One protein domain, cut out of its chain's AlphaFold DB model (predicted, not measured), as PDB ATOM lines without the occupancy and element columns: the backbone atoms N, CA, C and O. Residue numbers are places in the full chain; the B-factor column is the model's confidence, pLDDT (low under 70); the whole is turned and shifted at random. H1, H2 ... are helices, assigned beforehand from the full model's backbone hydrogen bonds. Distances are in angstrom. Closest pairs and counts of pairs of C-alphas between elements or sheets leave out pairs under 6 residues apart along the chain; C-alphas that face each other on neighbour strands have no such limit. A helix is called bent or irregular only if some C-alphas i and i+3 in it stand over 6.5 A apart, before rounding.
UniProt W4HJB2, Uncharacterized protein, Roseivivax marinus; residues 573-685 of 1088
ATOM      1  N   ALA A 573     178.761 249.582 216.368       70.31
ATOM      2  CA  ALA A 573     177.656 250.238 215.681       70.31
ATOM      3  C   ALA A 573     178.051 250.615 214.256       70.31
ATOM      4  O   ALA A 573     179.168 251.065 213.997       70.31
ATOM      5  N   ASP A 574     177.102 250.471 213.334       74.88
ATOM      6  CA  ASP A 574     177.240 250.999 211.983       74.88
ATOM      7  C   ASP A 574     177.235 252.536 212.036       74.88
ATOM      8  O   ASP A 574     176.249 253.151 212.441       74.88
ATOM      9  N   VAL A 575     178.350 253.161 211.646       77.81
ATOM     10  CA  VAL A 575     178.528 254.624 211.634       77.81
ATOM     11  C   VAL A 575     178.127 255.277 210.311       77.81
ATOM     12  O   VAL A 575     178.147 256.509 210.214       77.81
ATOM     13  N   ALA A 576     177.701 254.507 209.304       80.50
ATOM     14  CA  ALA A 576     177.215 255.052 208.037       80.50
ATOM     15  C   ALA A 576     176.069 256.080 208.206       80.50
ATOM     16  O   ALA A 576     176.107 257.125 207.540       80.50
ATOM     17  N   PRO A 577     175.099 255.904 209.136       84.12
ATOM     18  CA  PRO A 577     174.076 256.915 209.409       84.12
ATOM     19  C   PRO A 577     174.650 258.235 209.946       84.12
ATOM     20  O   PRO A 577     174.153 259.309 209.602       84.12
ATOM     21  N   LEU A 578     175.710 258.181 210.760       86.75
ATOM     22  CA  LEU A 578     176.384 259.369 211.293       86.75
ATOM     23  C   LEU A 578     177.181 260.097 210.200       86.75
ATOM     24  O   LEU A 578     177.123 261.324 210.112       86.75
ATOM     25  N   ALA A 579     177.868 259.350 209.331       85.38
ATOM     26  CA  ALA A 579     178.575 259.900 208.175       85.38
ATOM     27  C   ALA A 579     177.629 260.613 207.194       85.38
ATOM     28  O   ALA A 579     177.967 261.658 206.635       85.38
ATOM     29  N   ALA A 580     176.422 260.078 206.991       86.12
ATOM     30  CA  ALA A 580     175.388 260.734 206.193       86.12
ATOM     31  C   ALA A 580     174.880 262.037 206.842       86.12
ATOM     32  O   ALA A 580     174.650 263.025 206.142       86.12
ATOM     33  N   GLU A 581     174.735 262.066 208.169       88.88
ATOM     34  CA  GLU A 581     174.310 263.263 208.903       88.88
ATOM     35  C   GLU A 581     175.365 264.375 208.856       88.88
ATOM     36  O   GLU A 581     175.041 265.533 208.596       88.88
ATOM     37  N   PHE A 582     176.641 264.023 209.038       91.94
ATOM     38  CA  PHE A 582     177.756 264.971 208.982       91.94
ATOM     39  C   PHE A 582     177.893 265.608 207.596       91.94
ATOM     40  O   PHE A 582     178.072 266.824 207.503       91.94
ATOM     41  N   ARG A 583     177.719 264.822 206.523       87.94
ATOM     42  CA  ARG A 583     177.654 265.349 205.149       87.94
ATOM     43  C   ARG A 583     176.497 266.326 204.974       87.94
ATOM     44  O   ARG A 583     176.713 267.429 204.490       87.94
ATOM     45  N   ARG A 584     175.299 265.991 205.469       90.94
ATOM     46  CA  ARG A 584     174.132 266.888 205.391       90.94
ATOM     47  C   ARG A 584     174.365 268.220 206.104       90.94
ATOM     48  O   ARG A 584     173.969 269.259 205.578       90.94
ATOM     49  N   ILE A 585     175.003 268.202 207.279       91.44
ATOM     50  CA  ILE A 585     175.380 269.429 207.992       91.44
ATOM     51  C   ILE A 585     176.378 270.224 207.147       91.44
ATOM     52  O   ILE A 585     176.138 271.401 206.899       91.44
ATOM     53  N   GLY A 586     177.450 269.590 206.661       87.69
ATOM     54  CA  GLY A 586     178.479 270.234 205.839       87.69
ATOM     55  C   GLY A 586     177.946 270.856 204.543       87.69
ATOM     56  O   GLY A 586     178.290 271.999 204.229       87.69
ATOM     57  N   ASP A 587     177.061 270.150 203.841       88.25
ATOM     58  CA  ASP A 587     176.421 270.595 202.596       88.25
ATOM     59  C   ASP A 587     175.452 271.766 202.825       88.25
ATOM     60  O   ASP A 587     175.271 272.616 201.950       88.25
ATOM     61  N   GLY A 588     174.856 271.847 204.019       86.88
ATOM     62  CA  GLY A 588     173.985 272.947 204.436       86.88
ATOM     63  C   GLY A 588     174.722 274.244 204.797       86.88
ATOM     64  O   GLY A 588     174.075 275.279 204.977       86.88
ATOM     65  N   LEU A 589     176.057 274.225 204.906       90.31
ATOM     66  CA  LEU A 589     176.860 275.400 205.256       90.31
ATOM     67  C   LEU A 589     177.212 276.255 204.027       90.31
ATOM     68  O   LEU A 589     177.738 275.781 203.011       90.31
ATOM     69  N   THR A 590     177.034 277.571 204.159       89.94
ATOM     70  CA  THR A 590     177.531 278.553 203.179       89.94
ATOM     71  C   THR A 590     179.064 278.540 203.095       89.94
ATOM     72  O   THR A 590     179.748 278.109 204.025       89.94
ATOM     73  N   SER A 591     179.639 279.071 202.009       84.25
ATOM     74  CA  SER A 591     181.102 279.131 201.833       84.25
ATOM     75  C   SER A 591     181.822 279.850 202.987       84.25
ATOM     76  O   SER A 591     182.888 279.411 203.407       84.25
ATOM     77  N   ALA A 592     181.220 280.905 203.549       82.25
ATOM     78  CA  ALA A 592     181.773 281.629 204.699       82.25
ATOM     79  C   ALA A 592     181.727 280.803 206.001       82.25
ATOM     80  O   ALA A 592     182.657 280.833 206.805       82.25
ATOM     81  N   GLN A 593     180.662 280.022 206.199       86.12
ATOM     82  CA  GLN A 593     180.525 279.140 207.359       86.12
ATOM     83  C   GLN A 593     181.483 277.948 207.289       86.12
ATOM     84  O   GLN A 593     182.034 277.564 208.315       86.12
ATOM     85  N   ARG A 594     181.741 277.407 206.090       85.12
ATOM     86  CA  ARG A 594     182.751 276.356 205.888       85.12
ATOM     87  C   ARG A 594     184.161 276.836 206.224       85.12
ATOM     88  O   ARG A 594     184.881 276.119 206.910       85.12
ATOM     89  N   GLU A 595     184.518 278.065 205.848       85.25
ATOM     90  CA  GLU A 595     185.820 278.641 206.223       85.25
ATOM     91  C   GLU A 595     185.965 278.788 207.750       85.25
ATOM     92  O   GLU A 595     187.047 278.600 208.297       85.25
ATOM     93  N   THR A 596     184.859 279.040 208.458       83.69
ATOM     94  CA  THR A 596     184.838 279.237 209.920       83.69
ATOM     95  C   THR A 596     185.154 277.961 210.720       83.69
ATOM     96  O   THR A 596     185.611 278.053 211.860       83.69
ATOM     97  N   VAL A 597     184.927 276.775 210.143       86.12
ATOM     98  CA  VAL A 597     185.167 275.460 210.782       86.12
ATOM     99  C   VAL A 597     186.244 274.636 210.070       86.12
ATOM    100  O   VAL A 597     186.399 273.442 210.334       86.12
ATOM    101  N   ARG A 598     186.999 275.258 209.162       83.38
ATOM    102  CA  ARG A 598     187.972 274.589 208.287       83.38
ATOM    103  C   ARG A 598     189.071 273.847 209.048       83.38
ATOM    104  O   ARG A 598     189.480 272.763 208.655       83.38
ATOM    105  N   ASP A 599     189.526 274.393 210.167       79.12
ATOM    106  CA  ASP A 599     190.515 273.763 211.048       79.12
ATOM    107  C   ASP A 599     189.985 272.509 211.767       79.12
ATOM    108  O   ASP A 599     190.764 271.663 212.203       79.12
ATOM    109  N   THR A 600     188.662 272.348 211.841       82.38
ATOM    110  CA  THR A 600     187.993 271.160 212.396       82.38
ATOM    111  C   THR A 600     187.542 270.155 211.334       82.38
ATOM    112  O   THR A 600     186.971 269.123 211.681       82.38
ATOM    113  N   GLU A 601     187.849 270.394 210.054       80.00
ATOM    114  CA  GLU A 601     187.463 269.531 208.926       80.00
ATOM    115  C   GLU A 601     187.979 268.092 209.071       80.00
ATOM    116  O   GLU A 601     187.321 267.130 208.678       80.00
ATOM    117  N   ASN A 602     189.136 267.924 209.712       80.06
ATOM    118  CA  ASN A 602     189.649 266.598 210.035       80.06
ATOM    119  C   ASN A 602     188.748 265.843 211.015       80.06
ATOM    120  O   ASN A 602     188.613 264.641 210.852       80.06
ATOM    121  N   LEU A 603     188.120 266.521 211.984       81.19
ATOM    122  CA  LEU A 603     187.195 265.901 212.938       81.19
ATOM    123  C   LEU A 603     185.839 265.607 212.285       81.19
ATOM    124  O   LEU A 603     185.271 264.539 212.491       81.19
ATOM    125  N   THR A 604     185.334 266.515 211.447       83.19
ATOM    126  CA  THR A 604     184.032 266.350 210.775       83.19
ATOM    127  C   THR A 604     184.052 265.341 209.620       83.19
ATOM    128  O   THR A 604     183.000 264.979 209.108       83.19
ATOM    129  N   ARG A 605     185.221 264.831 209.219       82.88
ATOM    130  CA  ARG A 605     185.342 263.736 208.238       82.88
ATOM    131  C   ARG A 605     185.619 262.367 208.864       82.88
ATOM    132  O   ARG A 605     185.634 261.372 208.145       82.88
ATOM    133  N   ILE A 606     185.825 262.289 210.183       81.19
ATOM    134  CA  ILE A 606     186.105 261.020 210.879       81.19
ATOM    135  C   ILE A 606     185.001 259.976 210.639       81.19
ATOM    136  O   ILE A 606     185.354 258.874 210.230       81.19
ATOM    137  N   PRO A 607     183.693 260.279 210.779       82.25
ATOM    138  CA  PRO A 607     182.650 259.272 210.564       82.25
ATOM    139  C   PRO A 607     182.636 258.696 209.145       82.25
ATOM    140  O   PRO A 607     182.384 257.512 208.970       82.25
ATOM    141  N   GLU A 608     182.938 259.517 208.135       80.06
ATOM    142  CA  GLU A 608     183.003 259.081 206.738       80.06
ATOM    143  C   GLU A 608     184.165 258.109 206.511       80.06
ATOM    144  O   GLU A 608     183.952 257.039 205.946       80.06
ATOM    145  N   ARG A 609     185.357 258.424 207.039       77.12
ATOM    146  CA  ARG A 609     186.532 257.532 206.986       77.12
ATOM    147  C   ARG A 609     186.290 256.204 207.700       77.12
ATOM    148  O   ARG A 609     186.719 255.166 207.216       77.12
ATOM    149  N   LEU A 610     185.599 256.252 208.836       71.94
ATOM    150  CA  LEU A 610     185.258 255.065 209.617       71.94
ATOM    151  C   LEU A 610     184.174 254.214 208.924       71.94
ATOM    152  O   LEU A 610     184.221 252.995 209.006       71.94
ATOM    153  N   SER A 611     183.240 254.831 208.187       67.81
ATOM    154  CA  SER A 611     182.160 254.120 207.477       67.81
ATOM    155  C   SER A 611     182.587 253.406 206.189       67.81
ATOM    156  O   SER A 611     181.901 252.488 205.753       67.81
ATOM    157  N   THR A 612     183.690 253.820 205.561       63.22
ATOM    158  CA  THR A 612     184.155 253.255 204.281       63.22
ATOM    159  C   THR A 612     185.207 252.158 204.443       63.22
ATOM    160  O   THR A 612     185.699 251.656 203.436       63.22
ATOM    161  N   GLY A 613     185.582 251.800 205.679       54.31
ATOM    162  CA  GLY A 613     186.608 250.785 205.960       54.31
ATOM    163  C   GLY A 613     188.003 251.123 205.419       54.31
ATOM    164  O   GLY A 613     188.895 250.282 205.454       54.31
ATOM    165  N   ALA A 614     188.217 252.344 204.921       47.28
ATOM    166  CA  ALA A 614     189.443 252.756 204.248       47.28
ATOM    167  C   ALA A 614     190.525 253.175 205.260       47.28
ATOM    168  O   ALA A 614     190.948 254.331 205.312       47.28
ATOM    169  N   GLY A 615     190.965 252.219 206.077       45.38
ATOM    170  CA  GLY A 615     192.393 252.110 206.356       45.38
ATOM    171  C   GLY A 615     193.073 251.540 205.110       45.38
ATOM    172  O   GLY A 615     192.435 250.814 204.352       45.38
ATOM    173  N   ASP A 616     194.329 251.899 204.859       44.75
ATOM    174  CA  ASP A 616     195.131 251.478 203.700       44.75
ATOM    175  C   ASP A 616     195.431 249.954 203.676       44.75
ATOM    176  O   ASP A 616     196.588 249.540 203.649       44.75
ATOM    177  N   ASP A 617     194.413 249.092 203.706       46.81
ATOM    178  CA  ASP A 617     194.565 247.642 203.615       46.81
ATOM    179  C   ASP A 617     194.557 247.211 202.140       46.81
ATOM    180  O   ASP A 617     193.515 247.158 201.479       46.81
ATOM    181  N   GLU A 618     195.731 246.830 201.624       49.56
ATOM    182  CA  GLU A 618     195.916 246.216 200.293       49.56
ATOM    183  C   GLU A 618     194.970 245.016 200.052       49.56
ATOM    184  O   GLU A 618     194.626 244.698 198.910       49.56
ATOM    185  N   ASN A 619     194.468 244.386 201.121       45.41
ATOM    186  CA  ASN A 619     193.499 243.293 201.058       45.41
ATOM    187  C   ASN A 619     192.102 243.719 200.567       45.41
ATOM    188  O   ASN A 619     191.447 242.928 199.889       45.41
ATOM    189  N   ALA A 620     191.646 244.950 200.834       49.72
ATOM    190  CA  ALA A 620     190.331 245.416 200.379       49.72
ATOM    191  C   ALA A 620     190.283 245.588 198.848       49.72
ATOM    192  O   ALA A 620     189.280 245.270 198.205       49.72
ATOM    193  N   GLN A 621     191.402 246.004 198.239       52.78
ATOM    194  CA  GLN A 621     191.538 246.087 196.780       52.78
ATOM    195  C   GLN A 621     191.611 244.700 196.126       52.78
ATOM    196  O   GLN A 621     191.047 244.495 195.051       52.78
ATOM    197  N   LEU A 622     192.245 243.727 196.791       51.44
ATOM    198  CA  LEU A 622     192.278 242.330 196.347       51.44
ATOM    199  C   LEU A 622     190.887 241.678 196.389       51.44
ATOM    200  O   LEU A 622     190.501 241.031 195.417       51.44
ATOM    201  N   ILE A 623     190.094 241.902 197.442       52.28
ATOM    202  CA  ILE A 623     188.727 241.358 197.562       52.28
ATOM    203  C   ILE A 623     187.786 241.981 196.517       52.28
ATOM    204  O   ILE A 623     187.092 241.247 195.807       52.28
ATOM    205  N   ALA A 624     187.836 243.306 196.327       54.03
ATOM    206  CA  ALA A 624     187.055 244.001 195.298       54.03
ATOM    207  C   ALA A 624     187.405 243.543 193.866       54.03
ATOM    208  O   ALA A 624     186.546 243.547 192.982       54.03
ATOM    209  N   SER A 625     188.653 243.112 193.635       57.56
ATOM    210  CA  SER A 625     189.101 242.596 192.335       57.56
ATOM    211  C   SER A 625     188.625 241.169 192.020       57.56
ATOM    212  O   SER A 625     188.606 240.791 190.848       57.56
ATOM    213  N   VAL A 626     188.221 240.387 193.032       55.66
ATOM    214  CA  VAL A 626     187.822 238.973 192.879       55.66
ATOM    215  C   VAL A 626     186.303 238.778 192.933       55.66
ATOM    216  O   VAL A 626     185.784 237.970 192.165       55.66
ATOM    217  N   PHE A 627     185.583 239.519 193.782       54.72
ATOM    218  CA  PHE A 627     184.142 239.308 194.022       54.72
ATOM    219  C   PHE A 627     183.231 240.421 193.465       54.72
ATOM    220  O   PHE A 627     182.010 240.296 193.481       54.72
ATOM    221  N   GLY A 628     183.808 241.470 192.866       51.66
ATOM    222  CA  GLY A 628     183.067 242.613 192.324       51.66
ATOM    223  C   GLY A 628     182.787 243.702 193.373       51.66
ATOM    224  O   GLY A 628     182.855 243.447 194.574       51.66
ATOM    225  N   PRO A 629     182.499 244.945 192.937       52.34
ATOM    226  CA  PRO A 629     182.422 246.114 193.821       52.34
ATOM    227  C   PRO A 629     181.257 246.081 194.823       52.34
ATOM    228  O   PRO A 629     181.299 246.821 195.803       52.34
ATOM    229  N   ASP A 630     180.254 245.227 194.607       46.66
ATOM    230  CA  ASP A 630     179.042 245.181 195.433       46.66
ATOM    231  C   ASP A 630     179.176 244.299 196.694       46.66
ATOM    232  O   ASP A 630     178.350 244.419 197.594       46.66
ATOM    233  N   GLU A 631     180.226 243.471 196.818       45.81
ATOM    234  CA  GLU A 631     180.468 242.634 198.015       45.81
ATOM    235  C   GLU A 631     181.593 243.164 198.933       45.81
ATOM    236  O   GLU A 631     181.806 242.633 200.019       45.81
ATOM    237  N   ALA A 632     182.292 244.245 198.557       47.66
ATOM    238  CA  ALA A 632     183.391 244.829 199.347       47.66
ATOM    239  C   ALA A 632     182.958 245.941 200.332       47.66
ATOM    240  O   ALA A 632     183.806 246.546 200.983       47.66
ATOM    241  N   ALA A 633     181.658 246.235 200.437       49.44
ATOM    242  CA  ALA A 633     181.119 247.346 201.229       49.44
ATOM    243  C   ALA A 633     180.249 246.880 202.408       49.44
ATOM    244  O   ALA A 633     179.221 247.491 202.704       49.44
ATOM    245  N   GLU A 634     180.634 245.804 203.093       48.44
ATOM    246  CA  GLU A 634     180.066 245.537 204.414       48.44
ATOM    247  C   GLU A 634     180.760 246.482 205.406       48.44
ATOM    248  O   GLU A 634     181.949 246.342 205.693       48.44
ATOM    249  N   ALA A 635     180.044 247.529 205.831       54.12
ATOM    250  CA  ALA A 635     180.550 248.522 206.770       54.12
ATOM    251  C   ALA A 635     181.023 247.804 208.041       54.12
ATOM    252  O   ALA A 635     180.213 247.246 208.783       54.12
ATOM    253  N   ALA A 636     182.338 247.791 208.266       55.72
ATOM    254  CA  ALA A 636     182.901 247.189 209.460       55.72
ATOM    255  C   ALA A 636     182.295 247.896 210.685       55.72
ATOM    256  O   ALA A 636     182.286 249.131 210.724       55.72
ATOM    257  N   PRO A 637     181.753 247.157 211.662       60.56
ATOM    258  CA  PRO A 637     181.211 247.772 212.856       60.56
ATOM    259  C   PRO A 637     182.299 248.582 213.567       60.56
ATOM    260  O   PRO A 637     183.375 248.077 213.882       60.56
ATOM    261  N   VAL A 638     182.019 249.859 213.815       67.50
ATOM    262  CA  VAL A 638     182.976 250.777 214.436       67.50
ATOM    263  C   VAL A 638     182.710 250.825 215.928       67.50
ATOM    264  O   VAL A 638     181.560 250.856 216.380       67.50
ATOM    265  N   ASN A 639     183.786 250.837 216.712       72.00
ATOM    266  CA  ASN A 639     183.681 250.884 218.158       72.00
ATOM    267  C   ASN A 639     183.050 252.218 218.593       72.00
ATOM    268  O   ASN A 639     183.566 253.300 218.299       72.00
ATOM    269  N   LEU A 640     181.948 252.154 219.346       72.94
ATOM    270  CA  LEU A 640     181.260 253.320 219.911       72.94
ATOM    271  C   LEU A 640     182.190 254.215 220.760       72.94
ATOM    272  O   LEU A 640     181.912 255.409 220.927       72.94
ATOM    273  N   ALA A 641     183.319 253.692 221.254       69.31
ATOM    274  CA  ALA A 641     184.370 254.464 221.916       69.31
ATOM    275  C   ALA A 641     185.028 255.512 220.996       69.31
ATOM    276  O   ALA A 641     185.315 256.627 221.443       69.31
ATOM    277  N   GLU A 642     185.216 255.221 219.707       74.00
ATOM    278  CA  GLU A 642     185.779 256.174 218.738       74.00
ATOM    279  C   GLU A 642     184.800 257.318 218.455       74.00
ATOM    280  O   GLU A 642     185.179 258.491 218.446       74.00
ATOM    281  N   VAL A 643     183.508 256.994 218.340       79.50
ATOM    282  CA  VAL A 643     182.424 257.978 218.180       79.50
ATOM    283  C   VAL A 643     182.299 258.867 219.423       79.50
ATOM    284  O   VAL A 643     182.116 260.084 219.324       79.50
ATOM    285  N   THR A 644     182.459 258.283 220.612       76.81
ATOM    286  CA  THR A 644     182.453 259.019 221.885       76.81
ATOM    287  C   THR A 644     183.685 259.921 222.025       76.81
ATOM    288  O   THR A 644     183.573 261.052 222.507       76.81
ATOM    289  N   THR A 645     184.848 259.472 221.547       80.19
ATOM    290  CA  THR A 645     186.081 260.275 221.500       80.19
ATOM    291  C   THR A 645     185.911 261.470 220.567       80.19
ATOM    292  O   THR A 645     186.167 262.608 220.966       80.19
ATOM    293  N   LEU A 646     185.371 261.240 219.366       83.56
ATOM    294  CA  LEU A 646     185.046 262.294 218.408       83.56
ATOM    295  C   LEU A 646     184.094 263.340 219.010       83.56
ATOM    296  O   LEU A 646     184.325 264.545 218.879       83.56
ATOM    297  N   ARG A 647     183.051 262.890 219.720       86.50
ATOM    298  CA  ARG A 647     182.127 263.770 220.449       86.50
ATOM    299  C   ARG A 647     182.859 264.654 221.453       86.50
ATOM    300  O   ARG A 647     182.573 265.850 221.535       86.50
ATOM    301  N   SER A 648     183.784 264.079 222.224       78.88
ATOM    302  CA  SER A 648     184.573 264.822 223.211       78.88
ATOM    303  C   SER A 648     185.440 265.880 222.534       78.88
ATOM    304  O   SER A 648     185.364 267.050 222.904       78.88
ATOM    305  N   SER A 649     186.179 265.510 221.482       83.31
ATOM    306  CA  SER A 649     187.024 266.444 220.731       83.31
ATOM    307  C   SER A 649     186.223 267.598 220.120       83.31
ATOM    308  O   SER A 649     186.649 268.748 220.197       83.31
ATOM    309  N   LEU A 650     185.035 267.331 219.565       87.94
ATOM    310  CA  LEU A 650     184.151 268.382 219.049       87.94
ATOM    311  C   LEU A 650     183.582 269.265 220.168       87.94
ATOM    312  O   LEU A 650     183.500 270.481 220.007       87.94
ATOM    313  N   THR A 651     183.246 268.692 221.325       87.62
ATOM    314  CA  THR A 651     182.769 269.455 222.491       87.62
ATOM    315  C   THR A 651     183.854 270.387 223.039       87.62
ATOM    316  O   THR A 651     183.563 271.526 223.414       87.62
ATOM    317  N   ASP A 652     185.113 269.953 223.048       85.81
ATOM    318  CA  ASP A 652     186.237 270.802 223.447       85.81
ATOM    319  C   ASP A 652     186.462 271.943 222.451       85.81
ATOM    320  O   ASP A 652     186.689 273.082 222.861       85.81
ATOM    321  N   GLN A 653     186.280 271.690 221.152       88.75
ATOM    322  CA  GLN A 653     186.289 272.736 220.125       88.75
ATOM    323  C   GLN A 653     185.124 273.729 220.291       88.75
ATOM    324  O   GLN A 653     185.322 274.931 220.117       88.75
ATOM    325  N   VAL A 654     183.930 273.272 220.700       88.19
ATOM    326  CA  VAL A 654     182.801 274.156 221.063       88.19
ATOM    327  C   VAL A 654     183.172 275.051 222.248       88.19
ATOM    328  O   VAL A 654     182.944 276.261 222.205       88.19
ATOM    329  N   ARG A 655     183.768 274.488 223.307       83.69
ATOM    330  CA  ARG A 655     184.215 275.265 224.477       83.69
ATOM    331  C   ARG A 655     185.281 276.286 224.093       83.69
ATOM    332  O   ARG A 655     185.135 277.452 224.444       83.69
ATOM    333  N   ALA A 656     186.288 275.874 223.323       85.50
ATOM    334  CA  ALA A 656     187.339 276.756 222.827       85.50
ATOM    335  C   ALA A 656     186.764 277.909 221.986       85.50
ATOM    336  O   ALA A 656     187.121 279.064 222.212       85.50
ATOM    337  N   ALA A 657     185.813 277.625 221.090       86.44
ATOM    338  CA  ALA A 657     185.132 278.640 220.287       86.44
ATOM    339  C   ALA A 657     184.333 279.636 221.149       86.44
ATOM    340  O   ALA A 657     184.379 280.841 220.899       86.44
ATOM    341  N   ARG A 658     183.645 279.166 222.202       88.00
ATOM    342  CA  ARG A 658     182.931 280.039 223.155       88.00
ATOM    343  C   ARG A 658     183.894 280.927 223.944       88.00
ATOM    344  O   ARG A 658     183.652 282.124 224.059       88.00
ATOM    345  N   THR A 659     184.999 280.371 224.439       86.88
ATOM    346  CA  THR A 659     186.037 281.134 225.152       86.88
ATOM    347  C   THR A 659     186.722 282.156 224.242       86.88
ATOM    348  O   THR A 659     187.042 283.252 224.693       86.88
ATOM    349  N   ALA A 660     186.892 281.839 222.957       86.69
ATOM    350  CA  ALA A 660     187.452 282.739 221.949       86.69
ATOM    351  C   ALA A 660     186.451 283.783 221.407       86.69
ATOM    352  O   ALA A 660     186.808 284.558 220.522       86.69
ATOM    353  N   GLY A 661     185.203 283.812 221.900       89.50
ATOM    354  CA  GLY A 661     184.186 284.775 221.465       89.50
ATOM    355  C   GLY A 661     183.658 284.542 220.043       89.50
ATOM    356  O   GLY A 661     183.269 285.498 219.378       89.50
ATOM    357  N   GLN A 662     183.643 283.293 219.563       90.75
ATOM    358  CA  GLN A 662     183.225 282.911 218.206       90.75
ATOM    359  C   GLN A 662     181.877 282.154 218.222       90.75
ATOM    360  O   GLN A 662     181.853 280.922 218.123       90.75
ATOM    361  N   PRO A 663     180.729 282.853 218.344       87.81
ATOM    362  CA  PRO A 663     179.422 282.214 218.538       87.81
ATOM    363  C   PRO A 663     178.946 281.430 217.309       87.81
ATOM    364  O   PRO A 663     178.318 280.383 217.453       87.81
ATOM    365  N   ASP A 664     179.279 281.891 216.101       85.38
ATOM    366  CA  ASP A 664     178.896 281.215 214.857       85.38
ATOM    367  C   ASP A 664     179.624 279.883 214.681       85.38
ATOM    368  O   ASP A 664     179.006 278.887 214.307       85.38
ATOM    369  N   ARG A 665     180.912 279.837 215.044       89.88
ATOM    370  CA  ARG A 665     181.707 278.605 215.073       89.88
ATOM    371  C   ARG A 665     181.160 277.620 216.103       89.88
ATOM    372  O   ARG A 665     180.959 276.453 215.777       89.88
ATOM    373  N   ALA A 666     180.887 278.090 217.323       89.69
ATOM    374  CA  ALA A 666     180.318 277.256 218.380       89.69
ATOM    375  C   ALA A 666     178.977 276.644 217.948       89.69
ATOM    376  O   ALA A 666     178.802 275.434 218.048       89.69
ATOM    377  N   ARG A 667     178.082 277.452 217.365       92.12
ATOM    378  CA  ARG A 667     176.774 277.009 216.862       92.12
ATOM    379  C   ARG A 667     176.874 275.948 215.761       92.12
ATOM    380  O   ARG A 667     176.073 275.023 215.753       92.12
ATOM    381  N   ILE A 668     177.825 276.067 214.829       91.75
ATOM    382  CA  ILE A 668     178.025 275.056 213.775       91.75
ATOM    383  C   ILE A 668     178.570 273.755 214.380       91.75
ATOM    384  O   ILE A 668     178.051 272.681 214.094       91.75
ATOM    385  N   LEU A 669     179.577 273.835 215.255       91.94
ATOM    386  CA  LEU A 669     180.144 272.660 215.926       91.94
ATOM    387  C   LEU A 669     179.119 271.951 216.832       91.94
ATOM    388  O   LEU A 669     179.111 270.725 216.909       91.94
ATOM    389  N   GLU A 670     178.203 272.700 217.450       91.31
ATOM    390  CA  GLU A 670     177.073 272.159 218.214       91.31
ATOM    391  C   GLU A 670     176.117 271.321 217.355       91.31
ATOM    392  O   GLU A 670     175.576 270.337 217.855       91.31
ATOM    393  N   GLN A 671     175.939 271.640 216.066       92.56
ATOM    394  CA  GLN A 671     175.131 270.808 215.162       92.56
ATOM    395  C   GLN A 671     175.774 269.431 214.952       92.56
ATOM    396  O   GLN A 671     175.077 268.419 214.999       92.56
ATOM    397  N   TYR A 672     177.102 269.375 214.795       92.19
ATOM    398  CA  TYR A 672     177.838 268.110 214.689       92.19
ATOM    399  C   TYR A 672     177.804 267.308 215.998       92.19
ATOM    400  O   TYR A 672     177.605 266.095 215.967       92.19
ATOM    401  N   VAL A 673     177.934 267.967 217.156       89.00
ATOM    402  CA  VAL A 673     177.761 267.311 218.467       89.00
ATOM    403  C   VAL A 673     176.341 266.755 218.613       89.00
ATOM    404  O   VAL A 673     176.186 265.601 219.001       89.00
ATOM    405  N   GLY A 674     175.317 267.522 218.224       89.69
ATOM    406  CA  GLY A 674     173.919 267.084 218.241       89.69
ATOM    407  C   GLY A 674     173.640 265.892 217.318       89.69
ATOM    408  O   GLY A 674     172.870 265.002 217.676       89.69
ATOM    409  N   ALA A 675     174.304 265.824 216.160       90.19
ATOM    410  CA  ALA A 675     174.241 264.664 215.272       90.19
ATOM    411  C   ALA A 675     174.865 263.410 215.904       90.19
ATOM    412  O   ALA A 675     174.270 262.333 215.822       90.19
ATOM    413  N   ILE A 676     176.010 263.546 216.588       87.81
ATOM    414  CA  ILE A 676     176.602 262.435 217.348       87.81
ATOM    415  C   ILE A 676     175.686 262.015 218.502       87.81
ATOM    416  O   ILE A 676     175.462 260.825 218.689       87.81
ATOM    417  N   ASP A 677     175.113 262.964 219.245       85.50
ATOM    418  CA  ASP A 677     174.187 262.676 220.346       85.50
ATOM    419  C   ASP A 677     172.959 261.896 219.863       85.50
ATOM    420  O   ASP A 677     172.608 260.863 220.438       85.50
ATOM    421  N   GLY A 678     172.343 262.333 218.761       86.44
ATOM    422  CA  GLY A 678     171.218 261.627 218.155       86.44
ATOM    423  C   GLY A 678     171.594 260.233 217.643       86.44
ATOM    424  O   GLY A 678     170.789 259.308 217.742       86.44
ATOM    425  N   PHE A 679     172.806 260.065 217.106       86.12
ATOM    426  CA  PHE A 679     173.318 258.765 216.676       86.12
ATOM    427  C   PHE A 679     173.547 257.818 217.857       86.12
ATOM    428  O   PHE A 679     173.049 256.692 217.831       86.12
ATOM    429  N   LEU A 680     174.232 258.277 218.907       79.00
ATOM    430  CA  LEU A 680     174.483 257.491 220.114       79.00
ATOM    431  C   LEU A 680     173.166 257.085 220.785       79.00
ATOM    432  O   LEU A 680     173.019 255.933 221.173       79.00
ATOM    433  N   GLN A 681     172.167 257.969 220.839       78.50
ATOM    434  CA  GLN A 681     170.861 257.642 221.419       78.50
ATOM    435  C   GLN A 681     170.125 256.515 220.671       78.50
ATOM    436  O   GLN A 681     169.367 255.769 221.284       78.50
ATOM    437  N   ARG A 682     170.329 256.391 219.354       79.50
ATOM    438  CA  ARG A 682     169.671 255.368 218.522       79.50
ATOM    439  C   ARG A 682     170.462 254.068 218.403       79.50
ATOM    440  O   ARG A 682     169.854 253.023 218.208       79.50
ATOM    441  N   SER A 683     171.787 254.146 218.489       70.69
ATOM    442  CA  SER A 683     172.692 253.054 218.099       70.69
ATOM    443  C   SER A 683     173.362 252.365 219.290       70.69
ATOM    444  O   SER A 683     174.083 251.392 219.108       70.69
ATOM    445  N   THR A 684     173.132 252.859 220.509       65.25
ATOM    446  CA  THR A 684     173.718 252.305 221.734       65.25
ATOM    447  C   THR A 684     172.725 251.340 222.395       65.25
ATOM    448  O   THR A 684     171.641 251.778 222.790       65.25
ATOM    449  N   PRO A 685     173.057 250.045 222.565       68.88
ATOM    450  CA  PRO A 685     172.275 249.135 223.402       68.88
ATOM    451  C   PRO A 685     172.143 249.688 224.829       68.88
ATOM    452  O   PRO A 685     173.079 250.308 225.336       68.88
TER     453      PRO A 685
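This is residues 573 to 685 of the 1088 residues of an uncharacterized protein of Roseivivax marinus (UniProt W4HJB2). Two long helices, H6 and H7, make a hairpin, and shorter helices form a second layer over one side of it: H1 next to H7, then H3 and H4 in succession, with H2 across the end near the hairpin's turn. H5 lies away from this body, joined to it by the loops before and after it; residues 614 to 619, of which 618 to 619 belong to H5, stick out. The 113 printed residues hold seven named helices, H1 to H7 in chain order, and no named strand: all helix. The whole is only just compact, close to loose, with a radius of gyration of the C-alphas of 16.0 A, and elongated, spanning 54 by 34 by 21 A.

The hub is H7, residues 663 to 683. It touches H6, residues 640 to 659, in a helical hairpin at a shallow tilt of 20 degrees, opposite ways; the closest C-alphas, of Val 654 and Ala 666, are 4.8 A apart. With residues 671 to 679 alone H7 touches H1, residues 576 to 587, also at 20 degrees, opposite ways; C-alphas 578 and 679 are closest, at 6.2 A. With residues 664 to 665 alone it touches H2, residues 591 to 596, about perpendicular at 87 degrees; C-alphas 596 and 665 are closest, at 6.1 A. H4, residues 606 to 611, touches H1 at a steep tilt of 43 degrees, closest at C-alphas 579 and 608, 4.7 A. H3, residues 598 to 604, only just touches residues 646 to 650 of H6, with 3 pairs of C-alphas within 8 A, closest at 603 and 646, 6.9 A. H3 is irregular: C-alphas 599 and 602 are 7.3 A apart. H5, residues 618 to 627, touches no helix. Every O i to N i+4 pair is within hydrogen-bond range in H1, H2, H4, H5 and H6, against 16 of 17 in H7 and 1 of 3 in H3, where 3 of 4 O i to N i+3 pairs are.

H1 begins at C-alpha 576, (177.215, 255.052, 208.037), and H7, 29.9 A long, ends at C-alpha 683, (172.692, 253.054, 218.099). H6 measures 28.7 A, H1 16.5 A and H5 15.0 A.

The C-alphas farthest apart, of Val 626 and Gly 661, are 54.1 A apart. The printed part has no cut; the link H5 to H6, residues 628 to 639, is long. The pLDDT is under 70 at residues 611 to 638, 641 and 684 to 685.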